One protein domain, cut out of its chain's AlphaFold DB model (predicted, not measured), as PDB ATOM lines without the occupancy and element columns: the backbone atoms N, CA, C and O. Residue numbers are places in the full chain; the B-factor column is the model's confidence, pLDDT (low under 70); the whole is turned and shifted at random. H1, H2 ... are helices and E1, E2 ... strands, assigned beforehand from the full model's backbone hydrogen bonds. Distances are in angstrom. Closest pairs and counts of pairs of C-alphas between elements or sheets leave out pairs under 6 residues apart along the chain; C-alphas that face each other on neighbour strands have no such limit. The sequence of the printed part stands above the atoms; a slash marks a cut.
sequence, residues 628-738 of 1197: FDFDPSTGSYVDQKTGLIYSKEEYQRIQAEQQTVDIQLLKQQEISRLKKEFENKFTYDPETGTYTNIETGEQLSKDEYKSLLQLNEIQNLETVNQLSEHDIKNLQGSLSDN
ATOM      1  N   PHE A 628     -49.785 -43.323 -23.817       90.75
ATOM      2  CA  PHE A 628     -49.099 -43.439 -25.106       90.75
ATOM      3  C   PHE A 628     -49.459 -42.258 -26.008       90.75
ATOM      4  O   PHE A 628     -50.644 -41.998 -26.224       90.75
ATOM      5  N   ASP A 629     -48.452 -41.608 -26.592       91.06
ATOM      6  CA  ASP A 629     -48.628 -40.565 -27.605       91.06
ATOM      7  C   ASP A 629     -48.449 -41.135 -29.010       91.06
ATOM      8  O   ASP A 629     -47.512 -41.885 -29.285       91.06
ATOM      9  N   PHE A 630     -49.337 -40.762 -29.929       91.00
ATOM     10  CA  PHE A 630     -49.192 -41.122 -31.335       91.00
ATOM     11  C   PHE A 630     -48.221 -40.161 -32.028       91.00
ATOM     12  O   PHE A 630     -48.474 -38.956 -32.065       91.00
ATOM     13  N   ASP A 631     -47.149 -40.690 -32.619       88.88
ATOM     14  CA  ASP A 631     -46.233 -39.921 -33.461       88.88
ATOM     15  C   ASP A 631     -46.662 -40.028 -34.939       88.88
ATOM     16  O   ASP A 631     -46.433 -41.054 -35.595       88.88
ATOM     17  N   PRO A 632     -47.259 -38.967 -35.514       62.50
ATOM     18  CA  PRO A 632     -47.756 -38.989 -36.885       62.50
ATOM     19  C   PRO A 632     -46.642 -39.046 -37.939       62.50
ATOM     20  O   PRO A 632     -46.936 -39.332 -39.099       62.50
ATOM     21  N   SER A 633     -45.384 -38.776 -37.574       70.44
ATOM     22  CA  SER A 633     -44.256 -38.817 -38.510       70.44
ATOM     23  C   SER A 633     -43.742 -40.238 -38.761       70.44
ATOM     24  O   SER A 633     -43.286 -40.542 -39.864       70.44
ATOM     25  N   THR A 634     -43.869 -41.118 -37.767       81.19
ATOM     26  CA  THR A 634     -43.414 -42.515 -37.819       81.19
ATOM     27  C   THR A 634     -44.568 -43.519 -37.857       81.19
ATOM     28  O   THR A 634     -44.345 -44.696 -38.138       81.19
ATOM     29  N   GLY A 635     -45.804 -43.080 -37.591       82.62
ATOM     30  CA  GLY A 635     -46.985 -43.946 -37.529       82.62
ATOM     31  C   GLY A 635     -46.984 -44.902 -36.332       82.62
ATOM     32  O   GLY A 635     -47.696 -45.906 -36.364       82.62
ATOM     33  N   SER A 636     -46.181 -44.607 -35.307       91.94
ATOM     34  CA  SER A 636     -45.947 -45.449 -34.128       91.94
ATOM     35  C   SER A 636     -46.460 -44.780 -32.845       91.94
ATOM     36  O   SER A 636     -46.749 -43.582 -32.830       91.94
ATOM     37  N   TYR A 637     -46.586 -45.550 -31.763       94.88
ATOM     38  CA  TYR A 637     -47.041 -45.074 -30.452       94.88
ATOM     39  C   TYR A 637     -45.875 -45.052 -29.465       94.88
ATOM     40  O   TYR A 637     -45.171 -46.046 -29.328       94.88
ATOM     41  N   VAL A 638     -45.668 -43.937 -28.768       91.56
ATOM     42  CA  VAL A 638     -44.578 -43.765 -27.801       91.56
ATOM     43  C   VAL A 638     -45.147 -43.808 -26.391       91.56
ATOM     44  O   VAL A 638     -45.983 -42.980 -26.042       91.56
ATOM     45  N   ASP A 639     -44.694 -44.756 -25.574       91.94
ATOM     46  CA  ASP A 639     -45.009 -44.774 -24.140       91.94
ATOM     47  C   ASP A 639     -44.337 -43.569 -23.472       91.94
ATOM     48  O   ASP A 639     -43.108 -43.466 -23.445       91.94
ATOM     49  N   GLN A 640     -45.136 -42.653 -22.922       83.12
ATOM     50  CA  GLN A 640     -44.651 -41.404 -22.332       83.12
ATOM     51  C   GLN A 640     -43.716 -41.628 -21.136       83.12
ATOM     52  O   GLN A 640     -42.899 -40.768 -20.806       83.12
ATOM     53  N   LYS A 641     -43.827 -42.778 -20.466       80.00
ATOM     54  CA  LYS A 641     -43.077 -43.075 -19.248       80.00
ATOM     55  C   LYS A 641     -41.756 -43.775 -19.529       80.00
ATOM     56  O   LYS A 641     -40.779 -43.534 -18.822       80.00
ATOM     57  N   THR A 642     -41.726 -44.653 -20.529       85.44
ATOM     58  CA  THR A 642     -40.525 -45.432 -20.873       85.44
ATOM     59  C   THR A 642     -39.786 -44.900 -22.098       85.44
ATOM     60  O   THR A 642     -38.615 -45.226 -22.285       85.44
ATOM     61  N   GLY A 643     -40.436 -44.069 -22.919       86.44
ATOM     62  CA  GLY A 643     -39.911 -43.574 -24.192       86.44
ATOM     63  C   GLY A 643     -39.809 -44.650 -25.279       86.44
ATOM     64  O   GLY A 643     -39.202 -44.404 -26.320       86.44
ATOM     65  N   LEU A 644     -40.353 -45.847 -25.039       87.00
ATOM     66  CA  LEU A 644     -40.331 -46.948 -25.996       87.00
ATOM     67  C   LEU A 644     -41.359 -46.710 -27.104       87.00
ATOM     68  O   LEU A 644     -42.488 -46.294 -26.842       87.00
ATOM     69  N   ILE A 645     -40.940 -46.980 -28.340       89.56
ATOM     70  CA  ILE A 645     -41.752 -46.826 -29.546       89.56
ATOM     71  C   ILE A 645     -42.326 -48.192 -29.909       89.56
ATOM     72  O   ILE A 645     -41.575 -49.145 -30.108       89.56
ATOM     73  N   TYR A 646     -43.644 -48.261 -30.024       91.62
ATOM     74  CA  TYR A 646     -44.395 -49.454 -30.375       91.62
ATOM     75  C   TYR A 646     -45.022 -49.280 -31.750       91.62
ATOM     76  O   TYR A 646     -45.622 -48.241 -32.057       91.62
ATOM     77  N   SER A 647     -44.919 -50.318 -32.573       92.81
ATOM     78  CA  SER A 647     -45.716 -50.408 -33.795       92.81
ATOM     79  C   SER A 647     -47.214 -50.405 -33.466       92.81
ATOM     80  O   SER A 647     -47.635 -50.679 -32.337       92.81
ATOM     81  N   LYS A 648     -48.055 -50.100 -34.460       85.38
ATOM     82  CA  LYS A 648     -49.513 -50.116 -34.287       85.38
ATOM     83  C   LYS A 648     -50.013 -51.491 -33.828       85.38
ATOM     84  O   LYS A 648     -50.903 -51.552 -32.982       85.38
ATOM     85  N   GLU A 649     -49.435 -52.572 -34.347       84.94
ATOM     86  CA  GLU A 649     -49.775 -53.945 -33.966       84.94
ATOM     87  C   GLU A 649     -49.357 -54.265 -32.520       84.94
ATOM     88  O   GLU A 649     -50.131 -54.869 -31.775       84.94
ATOM     89  N   GLU A 650     -48.170 -53.829 -32.087       87.19
ATOM     90  CA  GLU A 650     -47.712 -54.010 -30.701       87.19
ATOM     91  C   GLU A 650     -48.553 -53.201 -29.714       87.19
ATOM     92  O   GLU A 650     -48.938 -53.724 -28.672       87.19
ATOM     93  N   TYR A 651     -48.908 -51.962 -30.061       87.69
ATOM     94  CA  TYR A 651     -49.794 -51.137 -29.244       87.69
ATOM     95  C   TYR A 651     -51.178 -51.777 -29.077       87.69
ATOM     96  O   TYR A 651     -51.697 -51.859 -27.965       87.69
ATOM     97  N   GLN A 652     -51.760 -52.299 -30.161       81.69
ATOM     98  CA  GLN A 652     -53.040 -53.016 -30.108       81.69
ATOM     99  C   GLN A 652     -52.958 -54.286 -29.252       81.69
ATOM    100  O   GLN A 652     -53.881 -54.574 -28.492       81.69
ATOM    101  N   ARG A 653     -51.843 -55.021 -29.327       84.75
ATOM    102  CA  ARG A 653     -51.610 -56.194 -28.482       84.75
ATOM    103  C   ARG A 653     -51.492 -55.819 -27.002       84.75
ATOM    104  O   ARG A 653     -52.123 -56.471 -26.176       84.75
ATOM    105  N   ILE A 654     -50.755 -54.757 -26.673       83.38
ATOM    106  CA  ILE A 654     -50.622 -54.251 -25.297       83.38
ATOM    107  C   ILE A 654     -51.986 -53.797 -24.753       83.38
ATOM    108  O   ILE A 654     -52.329 -54.118 -23.617       83.38
ATOM    109  N   GLN A 655     -52.807 -53.125 -25.569       81.94
ATOM    110  CA  GLN A 655     -54.171 -52.761 -25.173       81.94
ATOM    111  C   GLN A 655     -55.058 -53.986 -24.903       81.94
ATOM    112  O   GLN A 655     -55.808 -53.983 -23.928       81.94
ATOM    113  N   ALA A 656     -54.972 -55.036 -25.725       75.31
ATOM    114  CA  ALA A 656     -55.738 -56.267 -25.521       75.31
ATOM    115  C   ALA A 656     -55.287 -57.039 -24.264       75.31
ATOM    116  O   ALA A 656     -56.117 -57.554 -23.508       75.31
ATOM    117  N   GLU A 657     -53.976 -57.087 -24.003       82.56
ATOM    118  CA  GLU A 657     -53.415 -57.683 -22.785       82.56
ATOM    119  C   GLU A 657     -53.868 -56.902 -21.534       82.56
ATOM    120  O   GLU A 657     -54.328 -57.519 -20.571       82.56
ATOM    121  N   GLN A 658     -53.866 -55.563 -21.575       82.31
ATOM    122  CA  GLN A 658     -54.382 -54.725 -20.484       82.31
ATOM    123  C   GLN A 658     -55.884 -54.948 -20.240       82.31
ATOM    124  O   GLN A 658     -56.298 -55.135 -19.099       82.31
ATOM    125  N   GLN A 659     -56.699 -55.009 -21.299       77.00
ATOM    126  CA  GLN A 659     -58.137 -55.287 -21.177       77.00
ATOM    127  C   GLN A 659     -58.410 -56.656 -20.539       77.00
ATOM    128  O   GLN A 659     -59.324 -56.791 -19.726       77.00
ATOM    129  N   THR A 660     -57.595 -57.664 -20.858       78.06
ATOM    130  CA  THR A 660     -57.710 -59.001 -20.258       78.06
ATOM    131  C   THR A 660     -57.413 -58.966 -18.756       78.06
ATOM    132  O   THR A 660     -58.123 -59.600 -17.971       78.06
ATOM    133  N   VAL A 661     -56.393 -58.209 -18.342       82.38
ATOM    134  CA  VAL A 661     -56.034 -58.025 -16.927       82.38
ATOM    135  C   VAL A 661     -57.137 -57.280 -16.173       82.38
ATOM    136  O   VAL A 661     -57.543 -57.730 -15.099       82.38
ATOM    137  N   ASP A 662     -57.685 -56.210 -16.750       80.44
ATOM    138  CA  ASP A 662     -58.767 -55.427 -16.144       80.44
ATOM    139  C   ASP A 662     -60.035 -56.280 -15.941       80.44
ATOM    140  O   ASP A 662     -60.653 -56.254 -14.875       80.44
ATOM    141  N   ILE A 663     -60.387 -57.119 -16.925       78.75
ATOM    142  CA  ILE A 663     -61.508 -58.067 -16.826       78.75
ATOM    143  C   ILE A 663     -61.268 -59.092 -15.708       78.75
ATOM    144  O   ILE A 663     -62.178 -59.383 -14.929       78.75
ATOM    145  N   GLN A 664     -60.055 -59.641 -15.593       81.81
ATOM    146  CA  GLN A 664     -59.726 -60.582 -14.517       81.81
ATOM    147  C   GLN A 664     -59.793 -59.927 -13.133       81.81
ATOM    148  O   GLN A 664     -60.278 -60.552 -12.184       81.81
ATOM    149  N   LEU A 665     -59.360 -58.670 -13.015       86.19
ATOM    150  CA  LEU A 665     -59.436 -57.909 -11.773       86.19
ATOM    151  C   LEU A 665     -60.892 -57.644 -11.363       86.19
ATOM    152  O   LEU A 665     -61.249 -57.878 -10.208       86.19
ATOM    153  N   LEU A 666     -61.751 -57.242 -12.306       84.25
ATOM    154  CA  LEU A 666     -63.185 -57.044 -12.059       84.25
ATOM    155  C   LEU A 666     -63.874 -58.341 -11.617       84.25
ATOM    156  O   LEU A 666     -64.643 -58.336 -10.656       84.25
ATOM    157  N   LYS A 667     -63.538 -59.479 -12.241       86.31
ATOM    158  CA  LYS A 667     -64.034 -60.794 -11.806       86.31
ATOM    159  C   LYS A 667     -63.631 -61.110 -10.361       86.31
ATOM    160  O   LYS A 667     -64.460 -61.575  -9.582       86.31
ATOM    161  N   GLN A 668     -62.385 -60.837  -9.970       84.50
ATOM    162  CA  GLN A 668     -61.931 -61.052  -8.589       84.50
ATOM    163  C   GLN A 668     -62.624 -60.127  -7.579       84.50
ATOM    164  O   GLN A 668     -62.945 -60.559  -6.466       84.50
ATOM    165  N   GLN A 669     -62.875 -58.870  -7.954       87.94
ATOM    166  CA  GLN A 669     -63.613 -57.922  -7.119       87.94
ATOM    167  C   GLN A 669     -65.059 -58.378  -6.901       87.94
ATOM    168  O   GLN A 669     -65.535 -58.357  -5.767       87.94
ATOM    169  N   GLU A 670     -65.724 -58.875  -7.946       88.69
ATOM    170  CA  GLU A 670     -67.102 -59.359  -7.851       88.69
ATOM    171  C   GLU A 670     -67.218 -60.634  -7.005       88.69
ATOM    172  O   GLU A 670     -68.084 -60.730  -6.137       88.69
ATOM    173  N   ILE A 671     -66.280 -61.577  -7.153       85.75
ATOM    174  CA  ILE A 671     -66.202 -62.759  -6.277       85.75
ATOM    175  C   ILE A 671     -66.028 -62.334  -4.811       85.75
ATOM    176  O   ILE A 671     -66.664 -62.896  -3.918       85.75
ATOM    177  N   SER A 672     -65.201 -61.317  -4.556       87.19
ATOM    178  CA  SER A 672     -64.985 -60.786  -3.205       87.19
ATOM    179  C   SER A 672     -66.239 -60.106  -2.643       87.19
ATOM    180  O   SER A 672     -66.526 -60.244  -1.452       87.19
ATOM    181  N   ARG A 673     -67.009 -59.406  -3.488       92.62
ATOM    182  CA  ARG A 673     -68.296 -58.794  -3.122       92.62
ATOM    183  C   ARG A 673     -69.321 -59.855  -2.729       92.62
ATOM    184  O   ARG A 673     -69.853 -59.785  -1.624       92.62
ATOM    185  N   LEU A 674     -69.526 -60.862  -3.579       86.31
ATOM    186  CA  LEU A 674     -70.478 -61.954  -3.342       86.31
ATOM    187  C   LEU A 674     -70.119 -62.774  -2.097       86.31
ATOM    188  O   LEU A 674     -70.993 -63.109  -1.299       86.31
ATOM    189  N   LYS A 675     -68.822 -63.027  -1.871       90.81
ATOM    190  CA  LYS A 675     -68.350 -63.669  -0.639       90.81
ATOM    191  C   LYS A 675     -68.726 -62.855   0.599       90.81
ATOM    192  O   LYS A 675     -69.233 -63.414   1.567       90.81
ATOM    193  N   LYS A 676     -68.517 -61.537   0.570       90.62
ATOM    194  CA  LYS A 676     -68.857 -60.655   1.693       90.62
ATOM    195  C   LYS A 676     -70.368 -60.585   1.931       90.62
ATOM    196  O   LYS A 676     -70.799 -60.574   3.078       90.62
ATOM    197  N   GLU A 677     -71.176 -60.563   0.872       90.88
ATOM    198  CA  GLU A 677     -72.638 -60.642   0.984       90.88
ATOM    199  C   GLU A 677     -73.090 -61.953   1.630       90.88
ATOM    200  O   GLU A 677     -73.976 -61.937   2.481       90.88
ATOM    201  N   PHE A 678     -72.456 -63.072   1.279       91.06
ATOM    202  CA  PHE A 678     -72.729 -64.361   1.901       91.06
ATOM    203  C   PHE A 678     -72.320 -64.392   3.378       91.06
ATOM    204  O   PHE A 678     -73.117 -64.799   4.219       91.06
ATOM    205  N   GLU A 679     -71.121 -63.913   3.718       92.19
ATOM    206  CA  GLU A 679     -70.652 -63.819   5.108       92.19
ATOM    207  C   GLU A 679     -71.575 -62.930   5.960       92.19
ATOM    208  O   GLU A 679     -71.889 -63.278   7.096       92.19
ATOM    209  N   ASN A 680     -72.096 -61.835   5.393       93.88
ATOM    210  CA  ASN A 680     -73.030 -60.935   6.074       93.88
ATOM    211  C   ASN A 680     -74.384 -61.581   6.414       93.88
ATOM    212  O   ASN A 680     -75.121 -61.020   7.222       93.88
ATOM    213  N   LYS A 681     -74.729 -62.735   5.828       95.25
ATOM    214  CA  LYS A 681     -75.948 -63.482   6.182       95.25
ATOM    215  C   LYS A 681     -75.802 -64.293   7.463       95.25
ATOM    216  O   LYS A 681     -76.793 -64.854   7.919       95.25
ATOM    217  N   PHE A 682     -74.609 -64.365   8.051       97.12
ATOM    218  CA  PHE A 682     -74.354 -65.156   9.247       97.12
ATOM    219  C   PHE A 682     -73.783 -64.290  10.369       97.12
ATOM    220  O   PHE A 682     -72.810 -63.563  10.189       97.12
ATOM    221  N   THR A 683     -74.358 -64.416  11.564       96.00
ATOM    222  CA  THR A 683     -73.800 -63.821  12.784       96.00
ATOM    223  C   THR A 683     -73.117 -64.912  13.599       96.00
ATOM    224  O   THR A 683     -73.719 -65.947  13.880       96.00
ATOM    225  N   TYR A 684     -71.857 -64.694  13.975       96.69
ATOM    226  CA  TYR A 684     -71.126 -65.614  14.845       96.69
ATOM    227  C   TYR A 684     -71.521 -65.399  16.306       96.69
ATOM    228  O   TYR A 684     -71.377 -64.290  16.823       96.69
ATOM    229  N   ASP A 685     -71.968 -66.462  16.967       94.69
ATOM    230  CA  ASP A 685     -72.199 -66.478  18.405       94.69
ATOM    231  C   ASP A 685     -70.958 -67.050  19.123       94.69
ATOM    232  O   ASP A 685     -70.659 -68.246  19.009       94.69
ATOM    233  N   PRO A 686     -70.203 -66.215  19.861       89.62
ATOM    234  CA  PRO A 686     -68.992 -66.647  20.541       89.62
ATOM    235  C   PRO A 686     -69.251 -67.579  21.732       89.62
ATOM    236  O   PRO A 686     -68.319 -68.282  22.121       89.62
ATOM    237  N   GLU A 687     -70.459 -67.606  22.307       89.62
ATOM    238  CA  GLU A 687     -70.771 -68.459  23.464       89.62
ATOM    239  C   GLU A 687     -71.000 -69.911  23.048       89.62
ATOM    240  O   GLU A 687     -70.541 -70.840  23.714       89.62
ATOM    241  N   THR A 688     -71.668 -70.111  21.913       92.25
ATOM    242  CA  THR A 688     -71.962 -71.443  21.371       92.25
ATOM    243  C   THR A 688     -70.923 -71.916  20.353       92.25
ATOM    244  O   THR A 688     -70.840 -73.110  20.066       92.25
ATOM    245  N   GLY A 689     -70.108 -71.006  19.808       92.25
ATOM    246  CA  GLY A 689     -69.154 -71.312  18.741       92.25
ATOM    247  C   GLY A 689     -69.827 -71.634  17.403       92.25
ATOM    248  O   GLY A 689     -69.216 -72.291  16.552       92.25
ATOM    249  N   THR A 690     -71.076 -71.195  17.222       95.00
ATOM    250  CA  THR A 690     -71.899 -71.458  16.036       95.00
ATOM    251  C   THR A 690     -72.145 -70.186  15.225       95.00
ATOM    252  O   THR A 690     -72.039 -69.066  15.724       95.00
ATOM    253  N   TYR A 691     -72.442 -70.355  13.941       97.19
ATOM    254  CA  TYR A 691     -72.854 -69.287  13.036       97.19
ATOM    255  C   TYR A 691     -74.360 -69.390  12.823       97.19
ATOM    256  O   TYR A 691     -74.839 -70.413  12.343       97.19
ATOM    257  N   THR A 692     -75.104 -68.342  13.170       94.50
ATOM    258  CA  THR A 692     -76.555 -68.296  12.964       94.50
ATOM    259  C   THR A 692     -76.860 -67.533  11.687       94.50
ATOM    260  O   THR A 692     -76.467 -66.372  11.553       94.50
ATOM    261  N   ASN A 693     -77.567 -68.164  10.754       96.06
ATOM    262  CA  ASN A 693     -78.090 -67.484   9.579       96.06
ATOM    263  C   ASN A 693     -79.148 -66.455  10.017       96.06
ATOM    264  O   ASN A 693     -80.137 -66.809  10.657       96.06
ATOM    265  N   ILE A 694     -78.936 -65.184   9.682       93.19
ATOM    266  CA  ILE A 694     -79.773 -64.055  10.111       93.19
ATOM    267  C   ILE A 694     -81.189 -64.156   9.527       93.19
ATOM    268  O   ILE A 694     -82.148 -63.732  10.169       93.19
ATOM    269  N   GLU A 695     -81.337 -64.727   8.328       87.94
ATOM    270  CA  GLU A 695     -82.626 -64.829   7.634       87.94
ATOM    271  C   GLU A 695     -83.438 -66.046   8.095       87.94
ATOM    272  O   GLU A 695     -84.654 -65.946   8.264       87.94
ATOM    273  N   THR A 696     -82.789 -67.198   8.295       92.25
ATOM    274  CA  THR A 696     -83.486 -68.467   8.586       92.25
ATOM    275  C   THR A 696     -83.477 -68.854  10.063       92.25
ATOM    276  O   THR A 696     -84.271 -69.699  10.474       92.25
ATOM    277  N   GLY A 697     -82.590 -68.264  10.867       92.44
ATOM    278  CA  GLY A 697     -82.351 -68.657  12.257       92.44
ATOM    279  C   GLY A 697     -81.611 -69.992  12.414       92.44
ATOM    280  O   GLY A 697     -81.477 -70.481  13.533       92.44
ATOM    281  N   GLU A 698     -81.139 -70.598  11.321       94.62
ATOM    282  CA  GLU A 698     -80.419 -71.873  11.339       94.62
ATOM    283  C   GLU A 698     -79.018 -71.707  11.944       94.62
ATOM    284  O   GLU A 698     -78.258 -70.827  11.534       94.62
ATOM    285  N   GLN A 699     -78.677 -72.558  12.914       95.56
ATOM    286  CA  GLN A 699     -77.363 -72.584  13.553       95.56
ATOM    287  C   GLN A 699     -76.471 -73.628  12.886       95.56
ATOM    288  O   GLN A 699     -76.828 -74.800  12.813       95.56
ATOM    289  N   LEU A 700     -75.288 -73.203  12.450       94.50
ATOM    290  CA  LEU A 700     -74.267 -74.058  11.856       94.50
ATOM    291  C   LEU A 700     -73.038 -74.110  12.756       94.50
ATOM    292  O   LEU A 700     -72.585 -73.089  13.283       94.50
ATOM    293  N   SER A 701     -72.436 -75.287  12.887       96.12
ATOM    294  CA  SER A 701     -71.101 -75.388  13.473       96.12
ATOM    295  C   SER A 701     -70.069 -74.648  12.610       96.12
ATOM    296  O   SER A 701     -70.261 -74.407  11.416       96.12
ATOM    297  N   LYS A 702     -68.923 -74.296  13.199       93.69
ATOM    298  CA  LYS A 702     -67.826 -73.615  12.491       93.69
ATOM    299  C   LYS A 702     -67.341 -74.366  11.240       93.69
ATOM    300  O   LYS A 702     -66.941 -73.721  10.271       93.69
ATOM    301  N   ASP A 703     -67.362 -75.696  11.256       90.88
ATOM    302  CA  ASP A 703     -66.910 -76.519  10.128       90.88
ATOM    303  C   ASP A 703     -67.989 -76.651   9.041       90.88
ATOM    304  O   ASP A 703     -67.668 -76.621   7.850       90.88
ATOM    305  N   GLU A 704     -69.268 -76.691   9.426       92.25
ATOM    306  CA  GLU A 704     -70.393 -76.609   8.486       92.25
ATOM    307  C   GLU A 704     -70.433 -75.244   7.801       92.25
ATOM    308  O   GLU A 704     -70.508 -75.187   6.576       92.25
ATOM    309  N   TYR A 705     -70.266 -74.151   8.554       95.44
ATOM    310  CA  TYR A 705     -70.176 -72.801   7.996       95.44
ATOM    311  C   TYR A 705     -69.006 -72.662   7.010       95.44
ATOM    312  O   TYR A 705     -69.184 -72.136   5.915       95.44
ATOM    313  N   LYS A 706     -67.817 -73.188   7.341       92.06
ATOM    314  CA  LYS A 706     -66.669 -73.198   6.413       92.06
ATOM    315  C   LYS A 706     -66.944 -73.998   5.143       92.06
ATOM    316  O   LYS A 706     -66.551 -73.561   4.065       92.06
ATOM    317  N   SER A 707     -67.598 -75.150   5.265       90.38
ATOM    318  CA  SER A 707     -67.956 -75.990   4.116       90.38
ATOM    319  C   SER A 707     -68.983 -75.288   3.225       90.38
ATOM    320  O   SER A 707     -68.860 -75.305   2.002       90.38
ATOM    321  N   LEU A 708     -69.953 -74.605   3.839       91.25
ATOM    322  CA  LEU A 708     -70.957 -73.800   3.149       91.25
ATOM    323  C   LEU A 708     -70.320 -72.594   2.436       91.25
ATOM    324  O   LEU A 708     -70.650 -72.319   1.285       91.25
ATOM    325  N   LEU A 709     -69.361 -71.922   3.085       92.00
ATOM    326  CA  LEU A 709     -68.601 -70.807   2.515       92.00
ATOM    327  C   LEU A 709     -67.763 -71.253   1.307       92.00
ATOM    328  O   LEU A 709     -67.781 -70.587   0.277       92.00
ATOM    329  N   GLN A 710     -67.094 -72.408   1.388       89.25
ATOM    330  CA  GLN A 710     -66.345 -72.981   0.260       89.25
ATOM    331  C   GLN A 710     -67.255 -73.370  -0.910       89.25
ATOM    332  O   GLN A 710     -66.911 -73.130  -2.067       89.25
ATOM    333  N   LEU A 711     -68.424 -73.952  -0.629       86.69
ATOM    334  CA  LEU A 711     -69.407 -74.275  -1.663       86.69
ATOM    335  C   LEU A 711     -69.903 -73.002  -2.364       86.69
ATOM    336  O   LEU A 711     -69.999 -72.972  -3.591       86.69
ATOM    337  N   ASN A 712     -70.169 -71.942  -1.594       90.19
ATOM    338  CA  ASN A 712     -70.591 -70.654  -2.131       90.19
ATOM    339  C   ASN A 712     -69.487 -69.990  -2.973       90.19
ATOM    340  O   ASN A 712     -69.776 -69.479  -4.049       90.19
ATOM    341  N   GLU A 713     -68.219 -70.063  -2.555       86.88
ATOM    342  CA  GLU A 713     -67.083 -69.573  -3.350       86.88
ATOM    343  C   GLU A 713     -66.983 -70.269  -4.717       86.88
ATOM    344  O   GLU A 713     -66.775 -69.597  -5.728       86.88
ATOM    345  N   ILE A 714     -67.180 -71.591  -4.772       83.56
ATOM    346  CA  ILE A 714     -67.177 -72.359  -6.030       83.56
ATOM    347  C   ILE A 714     -68.348 -71.937  -6.929       83.56
ATOM    348  O   ILE A 714     -68.152 -71.694  -8.118       83.56
ATOM    349  N   GLN A 715     -69.549 -71.790  -6.364       83.06
ATOM    350  CA  GLN A 715     -70.731 -71.346  -7.111       83.06
ATOM    351  C   GLN A 715     -70.583 -69.913  -7.642       83.06
ATOM    352  O   GLN A 715     -70.946 -69.633  -8.786       83.06
ATOM    353  N   ASN A 716     -70.000 -69.007  -6.854       85.44
ATOM    354  CA  ASN A 716     -69.733 -67.634  -7.280       85.44
ATOM    355  C   ASN A 716     -68.668 -67.595  -8.386       85.44
ATOM    356  O   ASN A 716     -68.822 -66.848  -9.348       85.44
ATOM    357  N   LEU A 717     -67.625 -68.430  -8.299       84.44
ATOM    358  CA  LEU A 717     -66.623 -68.593  -9.361       84.44
ATOM    359  C   LEU A 717     -67.252 -69.082 -10.672       84.44
ATOM    360  O   LEU A 717     -66.923 -68.560 -11.736       84.44
ATOM    361  N   GLU A 718     -68.157 -70.060 -10.617       81.38
ATOM    362  CA  GLU A 718     -68.888 -70.532 -11.799       81.38
ATOM    363  C   GLU A 718     -69.786 -69.436 -12.382       81.38
ATOM    364  O   GLU A 718     -69.760 -69.208 -13.590       81.38
ATOM    365  N   THR A 719     -70.506 -68.705 -11.528       80.25
ATOM    366  CA  THR A 719     -71.407 -67.616 -11.940       80.25
ATOM    367  C   THR A 719     -70.637 -66.471 -12.603       80.25
ATOM    368  O   THR A 719     -70.980 -66.042 -13.701       80.25
ATOM    369  N   VAL A 720     -69.538 -66.015 -11.995       86.50
ATOM    370  CA  VAL A 720     -68.704 -64.921 -12.524       86.50
ATOM    371  C   VAL A 720     -67.957 -65.333 -13.802       86.50
ATOM    372  O   VAL A 720     -67.683 -64.495 -14.664       86.50
ATOM    373  N   ASN A 721     -67.659 -66.623 -13.983       82.50
ATOM    374  CA  ASN A 721     -67.074 -67.129 -15.226       82.50
ATOM    375  C   ASN A 721     -68.076 -67.245 -16.384       82.50
ATOM    376  O   ASN A 721     -67.634 -67.268 -17.531       82.50
ATOM    377  N   GLN A 722     -69.382 -67.281 -16.102       79.19
ATOM    378  CA  GLN A 722     -70.446 -67.289 -17.114       79.19
ATOM    379  C   GLN A 722     -70.839 -65.885 -17.605       79.19
ATOM    380  O   GLN A 722     -71.534 -65.780 -18.614       79.19
ATOM    381  N   LEU A 723     -70.394 -64.815 -16.935       80.81
ATOM    382  CA  LEU A 723     -70.656 -63.436 -17.361       80.81
ATOM    383  C   LEU A 723     -69.919 -63.103 -18.665       80.81
ATOM    384  O   LEU A 723     -68.723 -63.385 -18.803       80.81
ATOM    385  N   SER A 724     -70.624 -62.464 -19.603       80.56
ATOM    386  CA  SER A 724     -70.025 -61.979 -20.848       80.56
ATOM    387  C   SER A 724     -69.118 -60.766 -20.596       80.56
ATOM    388  O   SER A 724     -69.250 -60.070 -19.588       80.56
ATOM    389  N   GLU A 725     -68.209 -60.453 -21.526       68.12
ATOM    390  CA  GLU A 725     -67.374 -59.241 -21.425       68.12
ATOM    391  C   GLU A 725     -68.206 -57.952 -21.334       68.12
ATOM    392  O   GLU A 725     -67.788 -56.983 -20.699       68.12
ATOM    393  N   HIS A 726     -69.391 -57.944 -21.945       69.00
ATOM    394  CA  HIS A 726     -70.336 -56.834 -21.876       69.00
ATOM    395  C   HIS A 726     -70.929 -56.686 -20.465       69.00
ATOM    396  O   HIS A 726     -70.969 -55.581 -19.926       69.00
ATOM    397  N   ASP A 727     -71.305 -57.794 -19.821       72.94
ATOM    398  CA  ASP A 727     -71.839 -57.782 -18.452       72.94
ATOM    399  C   ASP A 727     -70.779 -57.336 -17.436       72.94
ATOM    400  O   ASP A 727     -71.074 -56.578 -16.513       72.94
ATOM    401  N   ILE A 728     -69.519 -57.726 -17.649       73.12
ATOM    402  CA  ILE A 728     -68.387 -57.323 -16.800       73.12
ATOM    403  C   ILE A 728     -68.079 -55.827 -16.947       73.12
ATOM    404  O   ILE A 728     -67.793 -55.158 -15.954       73.12
ATOM    405  N   LYS A 729     -68.191 -55.268 -18.159       71.69
ATOM    406  CA  LYS A 729     -68.057 -53.818 -18.385       71.69
ATOM    407  C   LYS A 729     -69.196 -53.026 -17.736       71.69
ATOM    408  O   LYS A 729     -68.949 -51.959 -17.183       71.69
ATOM    409  N   ASN A 730     -70.414 -53.564 -17.712       70.94
ATOM    410  CA  ASN A 730     -71.542 -52.936 -17.013       70.94
ATOM    411  C   ASN A 730     -71.387 -52.982 -15.482       70.94
ATOM    412  O   ASN A 730     -71.762 -52.028 -14.798       70.94
ATOM    413  N   LEU A 731     -70.759 -54.035 -14.939       67.88
ATOM    414  CA  LEU A 731     -70.408 -54.099 -13.515       67.88
ATOM    415  C   LEU A 731     -69.463 -52.960 -13.102       67.88
ATOM    416  O   LEU A 731     -69.609 -52.424 -12.002       67.88
ATOM    417  N   GLN A 732     -68.566 -52.523 -13.993       60.97
ATOM    418  CA  GLN A 732     -67.654 -51.401 -13.749       60.97
ATOM    419  C   GLN A 732     -68.401 -50.079 -13.485       60.97
ATOM    420  O   GLN A 732     -67.991 -49.331 -12.599       60.97
ATOM    421  N   GLY A 733     -69.528 -49.833 -14.169       55.84
ATOM    422  CA  GLY A 733     -70.401 -48.680 -13.900       55.84
ATOM    423  C   GLY A 733     -71.113 -48.776 -12.545       55.84
ATOM    424  O   GLY A 733     -71.155 -47.819 -11.779       55.84
ATOM    425  N   SER A 734     -71.582 -49.970 -12.171       49.84
ATOM    426  CA  SER A 734     -72.254 -50.181 -10.875       49.84
ATOM    427  C   SER A 734     -71.310 -50.152  -9.658       49.84
ATOM    428  O   SER A 734     -71.724 -49.826  -8.542       49.84
ATOM    429  N   LEU A 735     -70.026 -50.478  -9.859       50.44
ATOM    430  CA  LEU A 735     -68.984 -50.392  -8.832       50.44
ATOM    431  C   LEU A 735     -68.488 -48.948  -8.644       50.44
ATOM    432  O   LEU A 735     -68.217 -48.563  -7.504       50.44
ATOM    433  N   SER A 736     -68.432 -48.131  -9.709       48.28
ATOM    434  CA  SER A 736     -68.108 -46.699  -9.592       48.28
ATOM    435  C   SER A 736     -69.195 -45.912  -8.862       48.28
ATOM    436  O   SER A 736     -68.880 -45.050  -8.039       48.28
ATOM    437  N   ASP A 737     -70.464 -46.271  -9.066       40.62
ATOM    438  CA  ASP A 737     -71.602 -45.587  -8.437       40.62
ATOM    439  C   ASP A 737     -71.674 -45.826  -6.915       40.62
ATOM    440  O   ASP A 737     -72.127 -44.961  -6.165       40.62
ATOM    441  N   ASN A 738     -71.133 -46.948  -6.425       38.47
ATOM    442  CA  ASN A 738     -71.024 -47.231  -4.987       38.47
ATOM    443  C   ASN A 738     -69.781 -46.608  -4.319       38.47
ATOM    444  O   ASN A 738     -69.743 -46.487  -3.093       38.47
TER     445      ASN A 738
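Overview. This is residues 628 to 738 of the 1197 residues of an uncharacterized protein of Spironucleus salmonicida (UniProt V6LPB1). The long helix H1 makes most of the length of a rod, with a small sheet of three strands, E3, E4 and E5, at one end and a hairpin of two strands, E1 and E2, at the other. From the three-stranded sheet H2 folds back beside part of H1, and H3 then packs at a steep angle on residues 663 to 667 of H1. The printed part has 111 residues with five named strands and three named helices, in the order E1 E2 H1 E3 E4 E5 H2 H3; the class is mixed, and both sheets, E3 E4 E5 and E1 E2, are antiparallel. The whole is extended, with a radius of gyration of the C-alphas of 22.2 A and spans of 73 by 26 by 26 A.

Along the chain. Look first at the larger sheet: E3 is residues 682 to 685, E4 residues 690 to 693 and E5 residues 699 to 701. H2 begins at C-alpha 702, at (-67.826, -73.615, 12.491), and runs 30.4 A to residue 722. Find C-alpha 648 at (-49.513, -50.116, -34.287); from there H1 runs 46.8 A to C-alpha 679 at (-70.652, -63.819, 5.108). E1 is residues 628 to 631, E2 residues 636 to 639, and H3, residues 725 to 738, is 20.7 A long.

Arrangement. E3, E4 and E5 form a meander, each strand the antiparallel neighbour of the one before; look for N 683 and O 692, 2.9 A apart, and N 691 and O 700, 2.8 A apart. H2 is on one face of this sheet, two layers, over E4 and E5, and stands up from it, its line rising 47 degrees out of the local plane. H1 is not on this sheet. H1, with residues 667 to 679 alone, touches H2, closest at the C-alphas of Ile 671 and Asn 716, 6.1 A apart; they run opposite ways at a shallow tilt of 33 degrees, only just short of steep. H3 touches H1 at a steep tilt of 60 degrees, closest at the C-alphas of Ile 663 and Ile 728, 6.9 A apart. H2 and H3 are apart. In the hairpin E1 and E2, N 629 and O 638 are 2.9 A apart; the closest C-alphas of E2 and H1, those of Ser 636 and Lys 648, are 5.9 A apart. Every O i to N i+4 pair is within hydrogen-bond range in H1 and H2, and 8 of 10 in H3.

Size, cuts and confidence. The two C-alphas farthest apart, those of Ser 633 and Glu 687, are 73.6 A apart. The printed part has no cut, and no link is long. Look for pLDDT under 70 at residue 632, residues 725 to 726 and residues 731 to 738; the mean of the printed part is 84.2, and that of H3 is 60.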